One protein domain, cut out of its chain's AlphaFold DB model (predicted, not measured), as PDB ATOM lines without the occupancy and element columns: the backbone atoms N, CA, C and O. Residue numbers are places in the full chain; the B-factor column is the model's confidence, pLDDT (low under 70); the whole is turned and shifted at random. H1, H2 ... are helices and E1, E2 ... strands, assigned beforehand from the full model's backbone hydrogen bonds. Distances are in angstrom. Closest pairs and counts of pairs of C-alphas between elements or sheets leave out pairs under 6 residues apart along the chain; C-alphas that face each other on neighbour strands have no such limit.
ATOM      1  N   VAL A   9      96.331 116.684  98.825       85.81
ATOM      2  CA  VAL A   9      96.150 115.266  99.167       85.81
ATOM      3  C   VAL A   9      96.653 114.415  98.009       85.81
ATOM      4  O   VAL A   9      96.151 114.530  96.890       85.81
ATOM      5  N   ALA A  10      97.630 113.549  98.271       86.12
ATOM      6  CA  ALA A  10      98.127 112.587  97.298       86.12
ATOM      7  C   ALA A  10      97.385 111.252  97.454       86.12
ATOM      8  O   ALA A  10      97.466 110.569  98.484       86.12
ATOM      9  N   GLY A  11      96.645 110.881  96.412       84.81
ATOM     10  CA  GLY A  11      95.870 109.648  96.352       84.81
ATOM     11  C   GLY A  11      96.740 108.396  96.212       84.81
ATOM     12  O   GLY A  11      97.889 108.439  95.772       84.81
ATOM     13  N   LYS A  12      96.161 107.239  96.546       85.25
ATOM     14  CA  LYS A  12      96.803 105.926  96.384       85.25
ATOM     15  C   LYS A  12      97.325 105.730  94.952       85.25
ATOM     16  O   LYS A  12      96.563 105.823  93.996       85.25
ATOM     17  N   GLY A  13      98.609 105.394  94.826       85.94
ATOM     18  CA  GLY A  13      99.301 105.189  93.551       85.94
ATOM     19  C   GLY A  13      99.889 106.459  92.925       85.94
ATOM     20  O   GLY A  13     100.588 106.352  91.922       85.94
ATOM     21  N   GLN A  14      99.655 107.645  93.498       88.56
ATOM     22  CA  GLN A  14     100.295 108.880  93.042       88.56
ATOM     23  C   GLN A  14     101.718 109.004  93.602       88.56
ATOM     24  O   GLN A  14     102.007 108.606  94.731       88.56
ATOM     25  N   ASN A  15     102.609 109.597  92.807       90.25
ATOM     26  CA  ASN A  15     103.987 109.880  93.192       90.25
ATOM     27  C   ASN A  15     104.184 111.396  93.219       90.25
ATOM     28  O   ASN A  15     104.055 112.047  92.183       90.25
ATOM     29  N   VAL A  16     104.494 111.948  94.390       93.00
ATOM     30  CA  VAL A  16     104.808 113.368  94.575       93.00
ATOM     31  C   VAL A  16     106.324 113.518  94.605       93.00
ATOM     32  O   VAL A  16     106.980 112.984  95.499       93.00
ATOM     33  N   ARG A  17     106.883 114.253  93.640       94.62
ATOM     34  CA  ARG A  17     108.293 114.657  93.639       94.62
ATOM     35  C   ARG A  17     108.375 116.148  93.934       94.62
ATOM     36  O   ARG A  17     107.926 116.965  93.134       94.62
ATOM     37  N   LEU A  18     108.952 116.479  95.080       95.19
ATOM     38  CA  LEU A  18     109.394 117.822  95.426       95.19
ATOM     39  C   LEU A  18     110.873 117.902  95.038       95.19
ATOM     40  O   LEU A  18     111.679 117.119  95.538       95.19
ATOM     41  N   GLU A  19     111.220 118.773  94.095       95.12
ATOM     42  CA  GLU A  19     112.569 118.836  93.528       95.12
ATOM     43  C   GLU A  19     113.071 120.270  93.414       95.12
ATOM     44  O   GLU A  19     112.386 121.115  92.842       95.12
ATOM     45  N   ARG A  20     114.269 120.532  93.959       91.94
ATOM     46  CA  ARG A  20     114.921 121.857  93.976       91.94
ATOM     47  C   ARG A  20     114.053 122.969  94.592       91.94
ATOM     48  O   ARG A  20     114.267 124.153  94.345       91.94
ATOM     49  N   VAL A  21     113.084 122.590  95.432       93.50
ATOM     50  CA  VAL A  21     112.191 123.511  96.145       93.50
ATOM     51  C   VAL A  21     112.752 123.915  97.503       93.50
ATOM     52  O   VAL A  21     113.428 123.139  98.180       93.50
ATOM     53  N   THR A  22     112.408 125.129  97.929       93.75
ATOM     54  CA  THR A  22     112.643 125.612  99.293       93.75
ATOM     55  C   THR A  22     111.310 125.735 100.025       93.75
ATOM     56  O   THR A  22     110.492 126.597  99.717       93.75
ATOM     57  N   LEU A  23     111.083 124.853 100.996       93.50
ATOM     58  CA  LEU A  23     109.882 124.807 101.822       93.50
ATOM     59  C   LEU A  23     110.087 125.685 103.065       93.50
ATOM     60  O   LEU A  23     110.614 125.233 104.083       93.50
ATOM     61  N   VAL A  24     109.697 126.956 102.969       91.12
ATOM     62  CA  VAL A  24     109.791 127.921 104.078       91.12
ATOM     63  C   VAL A  24     108.698 127.656 105.120       91.12
ATOM     64  O   VAL A  24     107.558 127.358 104.766       91.12
ATOM     65  N   ASN A  25     109.033 127.777 106.411       88.31
ATOM     66  CA  ASN A  25     108.111 127.603 107.545       88.31
ATOM     67  C   ASN A  25     107.340 126.263 107.552       88.31
ATOM     68  O   ASN A  25     106.229 126.157 108.081       88.31
ATOM     69  N   ALA A  26     107.930 125.212 106.982       91.06
ATOM     70  CA  ALA A  26     107.296 123.911 106.845       91.06
ATOM     71  C   ALA A  26     107.353 123.115 108.157       91.06
ATOM     72  O   ALA A  26     108.423 122.875 108.721       91.06
ATOM     73  N   THR A  27     106.202 122.636 108.632       93.25
ATOM     74  CA  THR A  27     106.153 121.636 109.710       93.25
ATOM     75  C   THR A  27     106.129 120.244 109.090       93.25
ATOM     76  O   THR A  27     105.173 119.917 108.392       93.25
ATOM     77  N   LEU A  28     107.148 119.422 109.346       94.75
ATOM     78  CA  LEU A  28     107.151 118.007 108.953       94.75
ATOM     79  C   LEU A  28     106.374 117.150 109.969       94.75
ATOM     80  O   LEU A  28     106.262 117.516 111.143       94.75
ATOM     81  N   GLY A  29     105.866 115.988 109.549       93.88
ATOM     82  CA  GLY A  29     105.435 114.941 110.485       93.88
ATOM     83  C   GLY A  29     106.612 114.377 111.304       93.88
ATOM     84  O   GLY A  29     107.767 114.600 110.934       93.88
ATOM     85  N   PRO A  30     106.383 113.666 112.424       95.81
ATOM     86  CA  PRO A  30     107.468 113.137 113.257       95.81
ATOM     87  C   PRO A  30     108.362 112.139 112.492       95.81
ATOM     88  O   PRO A  30     107.843 111.348 111.708       95.81
ATOM     89  N   PRO A  31     109.685 112.087 112.743       96.31
ATOM     90  CA  PRO A  31     110.604 111.214 111.994       96.31
ATOM     91  C   PRO A  31     110.350 109.715 112.229       96.31
ATOM     92  O   PRO A  31     110.709 108.885 111.397       96.31
ATOM     93  N   SER A  32     109.716 109.374 113.353       94.94
ATOM     94  CA  SER A  32     109.307 108.019 113.727       94.94
ATOM     95  C   SER A  32     107.896 107.639 113.257       94.94
ATOM     96  O   SER A  32     107.464 106.524 113.534       94.94
ATOM     97  N   ASP A  33     107.150 108.541 112.612       93.38
ATOM     98  CA  ASP A  33     105.772 108.278 112.186       93.38
ATOM     99  C   ASP A  33     105.734 107.533 110.833       93.38
ATOM    100  O   ASP A  33     106.108 108.111 109.807       93.38
ATOM    101  N   PRO A  34     105.219 106.286 110.773       88.50
ATOM    102  CA  PRO A  34     105.062 105.525 109.531       88.50
ATOM    103  C   PRO A  34     103.909 106.026 108.634       88.50
ATOM    104  O   PRO A  34     103.430 105.291 107.769       88.50
ATOM    105  N   ARG A  35     103.410 107.248 108.857       86.06
ATOM    106  CA  ARG A  35     102.496 107.971 107.963       86.06
ATOM    107  C   ARG A  35     103.106 109.297 107.500       86.06
ATOM    108  O   ARG A  35     103.246 109.500 106.303       86.06
ATOM    109  N   GLY A  36     103.491 110.169 108.434       88.12
ATOM    110  CA  GLY A  36     103.898 111.549 108.157       88.12
ATOM    111  C   GLY A  36     105.401 111.848 108.116       88.12
ATOM    112  O   GLY A  36     105.752 112.997 107.852       88.12
ATOM    113  N   ALA A  37     106.305 110.894 108.374       93.69
ATOM    114  CA  ALA A  37     107.746 111.176 108.316       93.69
ATOM    115  C   ALA A  37     108.166 111.710 106.926       93.69
ATOM    116  O   ALA A  37     107.744 111.181 105.897       93.69
ATOM    117  N   LEU A  38     108.981 112.772 106.916       94.81
ATOM    118  CA  LEU A  38     109.325 113.651 105.783       94.81
ATOM    119  C   LEU A  38     108.169 114.386 105.078       94.81
ATOM    120  O   LEU A  38     108.466 115.292 104.300       94.81
ATOM    121  N   SER A  39     106.890 114.082 105.330       94.12
ATOM    122  CA  SER A  39     105.803 114.838 104.695       94.12
ATOM    123  C   SER A  39     105.585 116.184 105.400       94.12
ATOM    124  O   SER A  39     105.432 116.210 106.629       94.12
ATOM    125  N   PRO A  40     105.545 117.315 104.669       94.06
ATOM    126  CA  PRO A  40     105.026 118.575 105.191       94.06
ATOM    127  C   PRO A  40     103.553 118.429 105.595       94.06
ATOM    128  O   PRO A  40     102.788 117.774 104.899       94.06
ATOM    129  N   ARG A  41     103.106 119.079 106.675       91.06
ATOM    130  CA  ARG A  41     101.714 118.968 107.170       91.06
ATOM    131  C   ARG A  41     100.634 119.447 106.195       91.06
ATOM    132  O   ARG A  41      99.496 119.007 106.308       91.06
ATOM    133  N   TRP A  42     100.982 120.320 105.252       89.88
ATOM    134  CA  TRP A  42     100.085 120.736 104.171       89.88
ATOM    135  C   TRP A  42      99.932 119.669 103.066       89.88
ATOM    136  O   TRP A  42      99.042 119.797 102.228       89.88
ATOM    137  N   LEU A  43     100.758 118.616 103.076       89.94
ATOM    138  CA  LEU A  43     100.736 117.492 102.143       89.94
ATOM    139  C   LEU A  43     100.323 116.196 102.861       89.94
ATOM    140  O   LEU A  43     101.130 115.569 103.553       89.94
ATOM    141  N   ASP A  44      99.089 115.743 102.641       86.62
ATOM    142  CA  ASP A  44      98.691 114.382 103.011       86.62
ATOM    143  C   ASP A  44      99.151 113.402 101.926       86.62
ATOM    144  O   ASP A  44      98.429 113.094 100.973       86.62
ATOM    145  N   THR A  45     100.378 112.894 102.066       78.81
ATOM    146  CA  THR A  45     100.765 111.648 101.401       78.81
ATOM    147  C   THR A  45     100.130 110.479 102.135       78.81
ATOM    148  O   THR A  45     100.753 109.837 102.986       78.81
ATOM    149  N   SER A  46      98.874 110.203 101.781       72.62
ATOM    150  CA  SER A  46      98.141 109.045 102.280       72.62
ATOM    151  C   SER A  46      98.955 107.758 102.068       72.62
ATOM    152  O   SER A  46      99.783 107.677 101.161       72.62
ATOM    153  N   ARG A  47      98.708 106.726 102.889       64.06
ATOM    154  CA  ARG A  47      99.515 105.485 103.066       64.06
ATOM    155  C   ARG A  47      99.925 104.674 101.816       64.06
ATOM    156  O   ARG A  47     100.537 103.619 101.968       64.06
ATOM    157  N   ALA A  48      99.554 105.091 100.610       59.88
ATOM    158  CA  ALA A  48      99.941 104.461  99.354       59.88
ATOM    159  C   ALA A  48     100.308 105.464  98.235       59.88
ATOM    160  O   ALA A  48     100.329 105.075  97.068       59.88
ATOM    161  N   ALA A  49     100.579 106.730  98.565       76.25
ATOM    162  CA  ALA A  49     101.326 107.651  97.709       76.25
ATOM    163  C   ALA A  49     102.829 107.546  98.029       76.25
ATOM    164  O   ALA A  49     103.185 107.266  99.174       76.25
ATOM    165  N   SER A  50     103.720 107.778  97.057       88.12
ATOM    166  CA  SER A  50     105.165 107.886  97.341       88.12
ATOM    167  C   SER A  50     105.636 109.337  97.285       88.12
ATOM    168  O   SER A  50     105.345 110.056  96.330       88.12
ATOM    169  N   LEU A  51     106.357 109.771  98.322       94.38
ATOM    170  CA  LEU A  51     106.950 111.105  98.417       94.38
ATOM    171  C   LEU A  51     108.452 111.025  98.143       94.38
ATOM    172  O   LEU A  51     109.157 110.237  98.772       94.38
ATOM    173  N   TRP A  52     108.940 111.850  97.223       96.38
ATOM    174  CA  TRP A  52     110.351 111.983  96.877       96.38
ATOM    175  C   TRP A  52     110.748 113.446  97.056       96.38
ATOM    176  O   TRP A  52     110.253 114.306  96.333       96.38
ATOM    177  N   LEU A  53     111.634 113.728  98.005       97.19
ATOM    178  CA  LEU A  53     112.265 115.031  98.185       97.19
ATOM    179  C   LEU A  53     113.674 114.945  97.598       97.19
ATOM    180  O   LEU A  53     114.481 114.133  98.052       97.19
ATOM    181  N   VAL A  54     113.959 115.754  96.583       96.69
ATOM    182  CA  VAL A  54     115.242 115.783  95.871       96.69
ATOM    183  C   VAL A  54     115.785 117.204  95.896       96.69
ATOM    184  O   VAL A  54     115.044 118.141  95.599       96.69
ATOM    185  N   ASP A  55     117.052 117.390  96.270       96.00
ATOM    186  CA  ASP A  55     117.717 118.706  96.264       96.00
ATOM    187  C   ASP A  55     116.903 119.796  97.001       96.00
ATOM    188  O   ASP A  55     116.845 120.954  96.595       96.00
ATOM    189  N   THR A  56     116.184 119.389  98.052       96.00
ATOM    190  CA  THR A  56     115.111 120.168  98.689       96.00
ATOM    191  C   THR A  56     115.583 120.769 100.009       96.00
ATOM    192  O   THR A  56     116.138 120.066 100.852       96.00
ATOM    193  N   LEU A  57     115.307 122.054 100.226       96.06
ATOM    194  CA  LEU A  57     115.548 122.730 101.502       96.06
ATOM    195  C   LEU A  57     114.231 122.885 102.271       96.06
ATOM    196  O   LEU A  57     113.199 123.203 101.690       96.06
ATOM    197  N   VAL A  58     114.257 122.659 103.582       96.00
ATOM    198  CA  VAL A  58     113.086 122.668 104.466       96.00
ATOM    199  C   VAL A  58     113.411 123.491 105.706       96.00
ATOM    200  O   VAL A  58     114.077 123.006 106.620       96.00
ATOM    201  N   PHE A  59     112.927 124.729 105.754       94.25
ATOM    202  CA  PHE A  59     113.100 125.605 106.910       94.25
ATOM    203  C   PHE A  59     111.988 125.338 107.920       94.25
ATOM    204  O   PHE A  59     110.804 125.530 107.635       94.25
ATOM    205  N   THR A  60     112.371 124.866 109.104       94.75
ATOM    206  CA  THR A  60     111.460 124.369 110.133       94.75
ATOM    207  C   THR A  60     111.845 124.845 111.537       94.75
ATOM    208  O   THR A  60     112.879 125.474 111.760       94.75
ATOM    209  N   SER A  61     110.982 124.572 112.514       93.75
ATOM    210  CA  SER A  61     111.223 124.946 113.912       93.75
ATOM    211  C   SER A  61     112.316 124.088 114.562       93.75
ATOM    212  O   SER A  61     112.449 122.901 114.254       93.75
ATOM    213  N   ALA A  62     113.023 124.644 115.552       93.50
ATOM    214  CA  ALA A  62     114.016 123.915 116.353       93.50
ATOM    215  C   ALA A  62     113.461 122.611 116.967       93.50
ATOM    216  O   ALA A  62     114.172 121.614 117.056       93.50
ATOM    217  N   LYS A  63     112.166 122.592 117.321       95.12
ATOM    218  CA  LYS A  63     111.425 121.412 117.807       95.12
ATOM    219  C   LYS A  63     111.423 120.268 116.783       95.12
ATOM    220  O   LYS A  63     111.682 119.126 117.153       95.12
ATOM    221  N   VAL A  64     111.167 120.565 115.507       95.88
ATOM    222  CA  VAL A  64     111.151 119.567 114.419       95.88
ATOM    223  C   VAL A  64     112.575 119.157 114.043       95.88
ATOM    224  O   VAL A  64     112.860 117.963 113.981       95.88
ATOM    225  N   LEU A  65     113.489 120.119 113.866       96.31
ATOM    226  CA  LEU A  65     114.895 119.830 113.569       96.31
ATOM    227  C   LEU A  65     115.520 118.930 114.650       96.31
ATOM    228  O   LEU A  65     116.085 117.887 114.330       96.31
ATOM    229  N   GLY A  66     115.339 119.269 115.929       96.44
ATOM    230  CA  GLY A  66     115.830 118.476 117.058       96.44
ATOM    231  C   GLY A  66     115.260 117.055 117.099       96.44
ATOM    232  O   GLY A  66     116.007 116.113 117.362       96.44
ATOM    233  N   GLN A  67     113.974 116.868 116.771       97.19
ATOM    234  CA  GLN A  67     113.363 115.536 116.665       97.19
ATOM    235  C   GLN A  67     114.024 114.680 115.576       97.19
ATOM    236  O   GLN A  67     114.399 113.539 115.845       97.19
ATOM    237  N   TYR A  68     114.192 115.218 114.362       97.62
ATOM    238  CA  TYR A  68     114.825 114.493 113.252       97.62
ATOM    239  C   TYR A  68     116.299 114.182 113.543       97.62
ATOM    240  O   TYR A  68     116.745 113.053 113.330       97.62
ATOM    241  N   THR A  69     117.035 115.143 114.103       96.94
ATOM    242  CA  THR A  69     118.435 114.974 114.512       96.94
ATOM    243  C   THR A  69     118.575 113.875 115.566       96.94
ATOM    244  O   THR A  69     119.343 112.934 115.368       96.94
ATOM    245  N   ALA A  70     117.799 113.925 116.654       96.69
ATOM    246  CA  ALA A  70     117.848 112.919 117.716       96.69
ATOM    247  C   ALA A  70     117.482 111.510 117.215       96.69
ATOM    248  O   ALA A  70     118.117 110.528 117.606       96.69
ATOM    249  N   PHE A  71     116.501 111.404 116.314       96.44
ATOM    250  CA  PHE A  71     116.095 110.137 115.702       96.44
ATOM    251  C   PHE A  71     117.198 109.527 114.819       96.44
ATOM    252  O   PHE A  71     117.481 108.333 114.906       96.44
ATOM    253  N   LEU A  72     117.870 110.328 113.990       95.94
ATOM    254  CA  LEU A  72     118.938 109.819 113.125       95.94
ATOM    255  C   LEU A  72     120.238 109.530 113.892       95.94
ATOM    256  O   LEU A  72     120.959 108.589 113.551       95.94
ATOM    257  N   LEU A  73     120.516 110.268 114.972       94.62
ATOM    258  CA  LEU A  73     121.596 109.943 115.906       94.62
ATOM    259  C   LEU A  73     121.336 108.624 116.650       94.62
ATOM    260  O   LEU A  73     122.257 107.815 116.769       94.62
ATOM    261  N   SER A  74     120.102 108.356 117.095       94.38
ATOM    262  CA  SER A  74     119.777 107.082 117.752       94.38
ATOM    263  C   SER A  74     119.835 105.899 116.777       94.38
ATOM    264  O   SER A  74     120.376 104.853 117.136       94.38
ATOM    265  N   GLN A  75     119.429 106.078 115.511       93.44
ATOM    266  CA  GLN A  75     119.689 105.092 114.452       93.44
ATOM    267  C   GLN A  75     121.195 104.860 114.227       93.44
ATOM    268  O   GLN A  75     121.619 103.711 114.081       93.44
ATOM    269  N   ARG A  76     122.025 105.915 114.244       92.56
ATOM    270  CA  ARG A  76     123.491 105.802 114.111       92.56
ATOM    271  C   ARG A  76     124.128 105.032 115.270       92.56
ATOM    272  O   ARG A  76     125.028 104.228 115.026       92.56
ATOM    273  N   ALA A  77     123.642 105.227 116.495       89.56
ATOM    274  CA  ALA A  77     124.064 104.450 117.659       89.56
ATOM    275  C   ALA A  77     123.633 102.975 117.545       89.56
ATOM    276  O   ALA A  77     124.474 102.082 117.656       89.56
ATOM    277  N   ALA A  78     122.356 102.713 117.242       90.19
ATOM    278  CA  ALA A  78     121.806 101.360 117.122       90.19
ATOM    279  C   ALA A  78     122.476 100.526 116.012       90.19
ATOM    280  O   ALA A  78     122.667  99.324 116.172       90.19
ATOM    281  N   ALA A  79     122.890 101.159 114.911       88.81
ATOM    282  CA  ALA A  79     123.610 100.509 113.814       88.81
ATOM    283  C   ALA A  79     125.125 100.325 114.070       88.81
ATOM    284  O   ALA A  79     125.874 100.053 113.128       88.81
ATOM    285  N   GLY A  80     125.620 100.541 115.296       84.50
ATOM    286  CA  GLY A  80     127.050 100.434 115.620       84.50
ATOM    287  C   GLY A  80     127.927 101.393 114.803       84.50
ATOM    288  O   GLY A  80     129.016 101.027 114.364       84.50
ATOM    289  N   GLY A  81     127.415 102.591 114.500       75.19
ATOM    290  CA  GLY A  81     128.057 103.573 113.621       75.19
ATOM    291  C   GLY A  81     127.946 103.281 112.117       75.19
ATOM    292  O   GLY A  81     128.386 104.103 111.317       75.19
ATOM    293  N   ARG A  82     127.345 102.154 111.705       70.25
ATOM    294  CA  ARG A  82     127.169 101.747 110.297       70.25
ATOM    295  C   ARG A  82     125.731 101.966 109.800       70.25
ATOM    296  O   ARG A  82     125.105 101.043 109.281       70.25
ATOM    297  N   THR A  83     125.184 103.176 109.941       66.06
ATOM    298  CA  THR A  83     123.906 103.514 109.286       66.06
ATOM    299  C   THR A  83     124.031 103.452 107.767       66.06
ATOM    300  O   THR A  83     124.993 103.969 107.205       66.06
ATOM    301  N   GLN A  84     123.009 102.904 107.106       74.94
ATOM    302  CA  GLN A  84     122.794 103.115 105.668       74.94
ATOM    303  C   GLN A  84     122.545 104.606 105.380       74.94
ATOM    304  O   GLN A  84     123.087 105.156 104.428       74.94
ATOM    305  N   THR A  85     121.796 105.280 106.260       85.19
ATOM    306  CA  THR A  85     121.546 106.723 106.211       85.19
ATOM    307  C   THR A  85     122.834 107.534 106.381       85.19
ATOM    308  O   THR A  85     123.452 107.531 107.455       85.19
ATOM    309  N   ARG A  86     123.206 108.294 105.344       91.12
ATOM    310  CA  ARG A  86     124.274 109.303 105.392       91.12
ATOM    311  C   ARG A  86     123.676 110.674 105.706       91.12
ATOM    312  O   ARG A  86     122.818 111.157 104.971       91.12
ATOM    313  N   PHE A  87     124.140 111.306 106.783       95.94
ATOM    314  CA  PHE A  87     123.678 112.637 107.184       95.94
ATOM    315  C   PHE A  87     124.757 113.461 107.897       95.94
ATOM    316  O   PHE A  87     125.604 112.908 108.613       95.94
ATOM    317  N   TYR A  88     124.663 114.781 107.747       96.50
ATOM    318  CA  TYR A  88     125.493 115.788 108.410       96.50
ATOM    319  C   TYR A  88     124.638 116.675 109.305       96.50
ATOM    320  O   TYR A  88     123.497 116.972 108.964       96.50
ATOM    321  N   THR A  89     125.178 117.126 110.431       96.12
ATOM    322  CA  THR A  89     124.480 118.030 111.351       96.12
ATOM    323  C   THR A  89     125.484 118.693 112.292       96.12
ATOM    324  O   THR A  89     126.483 118.075 112.663       96.12
ATOM    325  N   ASP A  90     125.212 119.933 112.688       94.38
ATOM    326  CA  ASP A  90     125.819 120.611 113.842       94.38
ATOM    327  C   ASP A  90     125.074 120.303 115.162       94.38
ATOM    328  O   ASP A  90     125.504 120.687 116.248       94.38
ATOM    329  N   ASN A  91     123.974 119.550 115.067       93.50
ATOM    330  CA  ASN A  91     122.981 119.246 116.095       93.50
ATOM    331  C   ASN A  91     122.144 120.455 116.564       93.50
ATOM    332  O   ASN A  91     121.474 120.353 117.593       93.50
ATOM    333  N   ARG A  92     122.178 121.592 115.849       91.75
ATOM    334  CA  ARG A  92     121.608 122.877 116.298       91.75
ATOM    335  C   ARG A  92     120.835 123.621 115.208       91.75
ATOM    336  O   ARG A  92     119.646 123.870 115.398       91.75
ATOM    337  N   THR A  93     121.472 123.975 114.091       92.69
ATOM    338  CA  THR A  93     120.870 124.789 113.022       92.69
ATOM    339  C   THR A  93     120.598 124.013 111.737       92.69
ATOM    340  O   THR A  93     119.784 124.472 110.934       92.69
ATOM    341  N   PHE A  94     121.241 122.860 111.512       96.19
ATOM    342  CA  PHE A  94     121.007 122.060 110.308       96.19
ATOM    343  C   PHE A  94     121.087 120.545 110.501       96.19
ATOM    344  O   PHE A  94     121.820 120.014 111.333       96.19
ATOM    345  N   LEU A  95     120.377 119.844 109.625       97.44
ATOM    346  CA  LEU A  95     120.466 118.416 109.377       97.44
ATOM    347  C   LEU A  95     120.361 118.194 107.864       97.44
ATOM    348  O   LEU A  95     119.295 118.348 107.277       97.44
ATOM    349  N   HIS A  96     121.469 117.833 107.227       97.75
ATOM    350  CA  HIS A  96     121.504 117.481 105.812       97.75
ATOM    351  C   HIS A  96     121.431 115.961 105.636       97.75
ATOM    352  O   HIS A  96     122.219 115.230 106.239       97.75
ATOM    353  N   LEU A  97     120.532 115.496 104.771       96.94
ATOM    354  CA  LEU A  97     120.279 114.096 104.442       96.94
ATOM    355  C   LEU A  97     120.748 113.811 103.009       96.94
ATOM    356  O   LEU A  97     120.062 114.178 102.057       96.94
ATOM    357  N   ASN A  98     121.885 113.127 102.852       94.56
ATOM    358  CA  ASN A  98     122.397 112.740 101.532       94.56
ATOM    359  C   ASN A  98     121.456 111.697 100.897       94.56
ATOM    360  O   ASN A  98     120.903 111.935  99.826       94.56
ATOM    361  N   GLU A  99     121.182 110.601 101.609       94.00
ATOM    362  CA  GLU A  99     120.144 109.640 101.232       94.00
ATOM    363  C   GLU A  99     119.476 109.054 102.481       94.00
ATOM    364  O   GLU A  99     120.151 108.617 103.422       94.00
ATOM    365  N   TRP A 100     118.140 109.041 102.491       95.38
ATOM    366  CA  TRP A 100     117.327 108.390 103.517       95.38
ATOM    367  C   TRP A 100     115.980 107.924 102.950       95.38
ATOM    368  O   TRP A 100     115.333 108.647 102.199       95.38
ATOM    369  N   THR A 101     115.511 106.744 103.364       94.94
ATOM    370  CA  THR A 101     114.093 106.363 103.248       94.94
ATOM    371  C   THR A 101     113.489 106.334 104.649       94.94
ATOM    372  O   THR A 101     113.951 105.587 105.512       94.94
ATOM    373  N   ALA A 102     112.479 107.166 104.880       93.81
ATOM    374  CA  ALA A 102     111.801 107.302 106.161       93.81
ATOM    375  C   ALA A 102     110.819 106.139 106.431       93.81
ATOM    376  O   ALA A 102     110.414 105.448 105.493       93.81
ATOM    377  N   PRO A 103     110.363 105.931 107.688       91.19
ATOM    378  CA  PRO A 103     109.384 104.887 108.032       91.19
ATOM    379  C   PRO A 103     108.038 104.980 107.292       91.19
ATOM    380  O   PRO A 103     107.311 103.994 107.220       91.19
ATOM    381  N   SER A 104     107.707 106.152 106.744       90.69
ATOM    382  CA  SER A 104     106.555 106.415 105.865       90.69
ATOM    383  C   SER A 104     106.727 105.887 104.431       90.69
ATOM    384  O   SER A 104     105.777 105.903 103.656       90.69
ATOM    385  N   GLY A 105     107.934 105.458 104.046       91.81
ATOM    386  CA  GLY A 105     108.313 105.173 102.658       91.81
ATOM    387  C   GLY A 105     108.731 106.412 101.854       91.81
ATOM    388  O   GLY A 105     109.179 106.263 100.715       91.81
ATOM    389  N   ALA A 106     108.636 107.616 102.432       94.50
ATOM    390  CA  ALA A 106     109.133 108.843 101.816       94.50
ATOM    391  C   ALA A 106     110.662 108.804 101.655       94.50
ATOM    392  O   ALA A 106     111.383 108.372 102.556       94.50
ATOM    393  N   ARG A 107     111.158 109.270 100.509       95.81
ATOM    394  CA  ARG A 107     112.579 109.264 100.141       95.81
ATOM    395  C   ARG A 107     113.133 110.680 100.161       95.81
ATOM    396  O   ARG A 107     112.583 111.555  99.502       95.81
ATOM    397  N   ALA A 108     114.231 110.881 100.875       96.69
ATOM    398  CA  ALA A 108     115.046 112.085 100.824       96.69
ATOM    399  C   ALA A 108     116.348 111.787 100.072       96.69
ATOM    400  O   ALA A 108     117.077 110.861 100.431       96.69
ATOM    401  N   THR A 109     116.653 112.602  99.067       96.06
ATOM    402  CA  THR A 109     117.947 112.650  98.384       96.06
ATOM    403  C   THR A 109     118.447 114.091  98.406       96.06
ATOM    404  O   THR A 109     117.804 114.973  97.840       96.06
ATOM    405  N   ASN A 110     119.582 114.332  99.058       95.75
ATOM    406  CA  ASN A 110     120.219 115.646  99.175       95.75
ATOM    407  C   ASN A 110     119.296 116.725  99.788       95.75
ATOM    408  O   ASN A 110     119.108 117.808  99.237       95.75
ATOM    409  N   VAL A 111     118.665 116.401 100.923       97.50
ATOM    410  CA  VAL A 111     117.640 117.233 101.578       97.50
ATOM    411  C   VAL A 111     118.209 117.955 102.794       97.50
ATOM    412  O   VAL A 111     118.687 117.321 103.733       97.50
ATOM    413  N   GLY A 112     118.100 119.280 102.819       97.25
ATOM    414  CA  GLY A 112     118.431 120.097 103.983       97.25
ATOM    415  C   GLY A 112     117.218 120.341 104.872       97.25
ATOM    416  O   GLY A 112     116.315 121.062 104.469       97.25
ATOM    417  N   ILE A 113     117.213 119.817 106.096       97.25
ATOM    418  CA  ILE A 113     116.296 120.247 107.159       97.25
ATOM    419  C   ILE A 113     117.033 121.310 107.978       97.25
ATOM    420  O   ILE A 113     118.054 121.030 108.603       97.25
ATOM    421  N   LEU A 114     116.549 122.545 107.932       95.69
ATOM    422  CA  LEU A 114     117.226 123.737 108.440       95.69
ATOM    423  C   LEU A 114     116.353 124.443 109.481       95.69
ATOM    424  O   LEU A 114     115.126 124.395 109.413       95.69
ATOM    425  N   LEU A 115     116.976 125.121 110.438       93.06
ATOM    426  CA  LEU A 115     116.275 126.026 111.347       93.06
ATOM    427  C   LEU A 115     115.801 127.273 110.574       93.06
ATOM    428  O   LEU A 115     116.568 127.835 109.798       93.06
ATOM    429  N   VAL A 116     114.562 127.734 110.781       88.81
ATOM    430  CA  VAL A 116     114.126 129.070 110.309       88.81
ATOM    431  C   VAL A 116     115.068 130.130 110.901       88.81
ATOM    432  O   VAL A 116     115.229 130.170 112.120       88.81
ATOM    433  N   GLY A 117     115.714 130.944 110.058       78.44
ATOM    434  CA  GLY A 117     116.815 131.839 110.447       78.44
ATOM    435  C   GLY A 117     118.212 131.375 109.992       78.44
ATOM    436  O   GLY A 117     119.166 132.157 110.000       78.44
ATOM    437  N   ALA A 118     118.384 130.101 109.617       79.19
ATOM    438  CA  ALA A 118     119.686 129.552 109.236       79.19
ATOM    439  C   ALA A 118     120.084 129.964 107.809       79.19
ATOM    440  O   ALA A 118     119.657 129.352 106.836       79.19
ATOM    441  N   GLY A 119     120.955 130.967 107.690       69.06
ATOM    442  CA  GLY A 119     121.412 131.488 106.395       69.06
ATOM    443  C   GLY A 119     120.651 132.729 105.910       69.06
ATOM    444  O   GLY A 119     120.923 133.210 104.812       69.06
TER     445      GLY A 119
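Overview. This is residues 9 to 119 of the 661 residues of an uncharacterized protein of Monoraphidium neglectum (UniProt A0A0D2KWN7). A twisted sheet of six strands makes a curved wall, with the helix H1 packed slantwise over E5, E6 and E7 at one end of one face, and the long link of residues 20 to 42 crossing that same face beside it. E7 runs through the middle of the wall, while the short strand E2 lies near the end made by E1 and E3. The printed part has 111 residues, with seven named strands and one named helix in the order E1 E2 E3 E4 H1 E5 E6 E7; the class is mixed, and 55 residues are in named elements, under half. The sheet is branched and mixed, with parallel and antiparallel pairs. The whole is compact, with a radius of gyration of the C-alphas of 13.1 A and spans of 36 by 32 by 21 A.

Arrangement. Begin at E7, residues 107 to 115, which bends by 84 degrees at residue 110. On one side of it look for E3, residues 50 to 54, and E4, residues 57 to 60, both parallel to it; N 53 and O 107 are 2.8 A apart, as are N 58 and O 112, within hydrogen-bond range. On the other side is E6, residues 94 to 101, antiparallel to E7, with N 95 and O 113 at 2.8 A; E6 bends by 78 degrees at residue 98. E5, residues 86 to 89, is antiparallel to E6, with N 88 and O 96 at 2.9 A. The hairpins E5 and E6, and E6 and E7, form a meander, each strand the antiparallel neighbour of the one before. E1, residues 15 to 19, lies on one side of E3 and E7 on the other side; E1 is parallel to E3, with N 16 and O 50 at 2.8 A. H1, residues 62 to 78, is on the sheet at a height over the sheet of 9.7 A, over E5, E6 and E7, and its line and that of E6 stand at 54 degrees on the local plane, slantwise to the strands. Its closest C-alphas to E7 are those of Ala 62 and Leu 115, 5.9 A apart. Every O i to N i+4 pair in H1 is within hydrogen-bond range. E2, residues 43 to 45, pairs with no named strand, but residues 9 to 10 make a short parallel pairing with its residues 44 to 45.

Along the chain. Find C-alpha 15 at (103.987, 109.880, 93.192), where E1 begins; it spans 12.4 A, and E3 12.9 A. H1 runs 23.9 A from C-alpha 62 at (114.016, 123.915, 116.353). E6 spans 18.5 A, and E7 20.5 A, ending at C-alpha 115 at (116.275, 126.026, 111.347). E2, E4 and E5 are shorter.

Size, cuts and confidence. The C-alphas farthest apart, those of Val 9 and Gly 80, are 38.0 A apart. The printed part has no cut. The link from E1 to E2, 23 residues, is long. Mean pLDDT of the printed part is 91.0; residues 47 to 48, 83 and 119 are under 70.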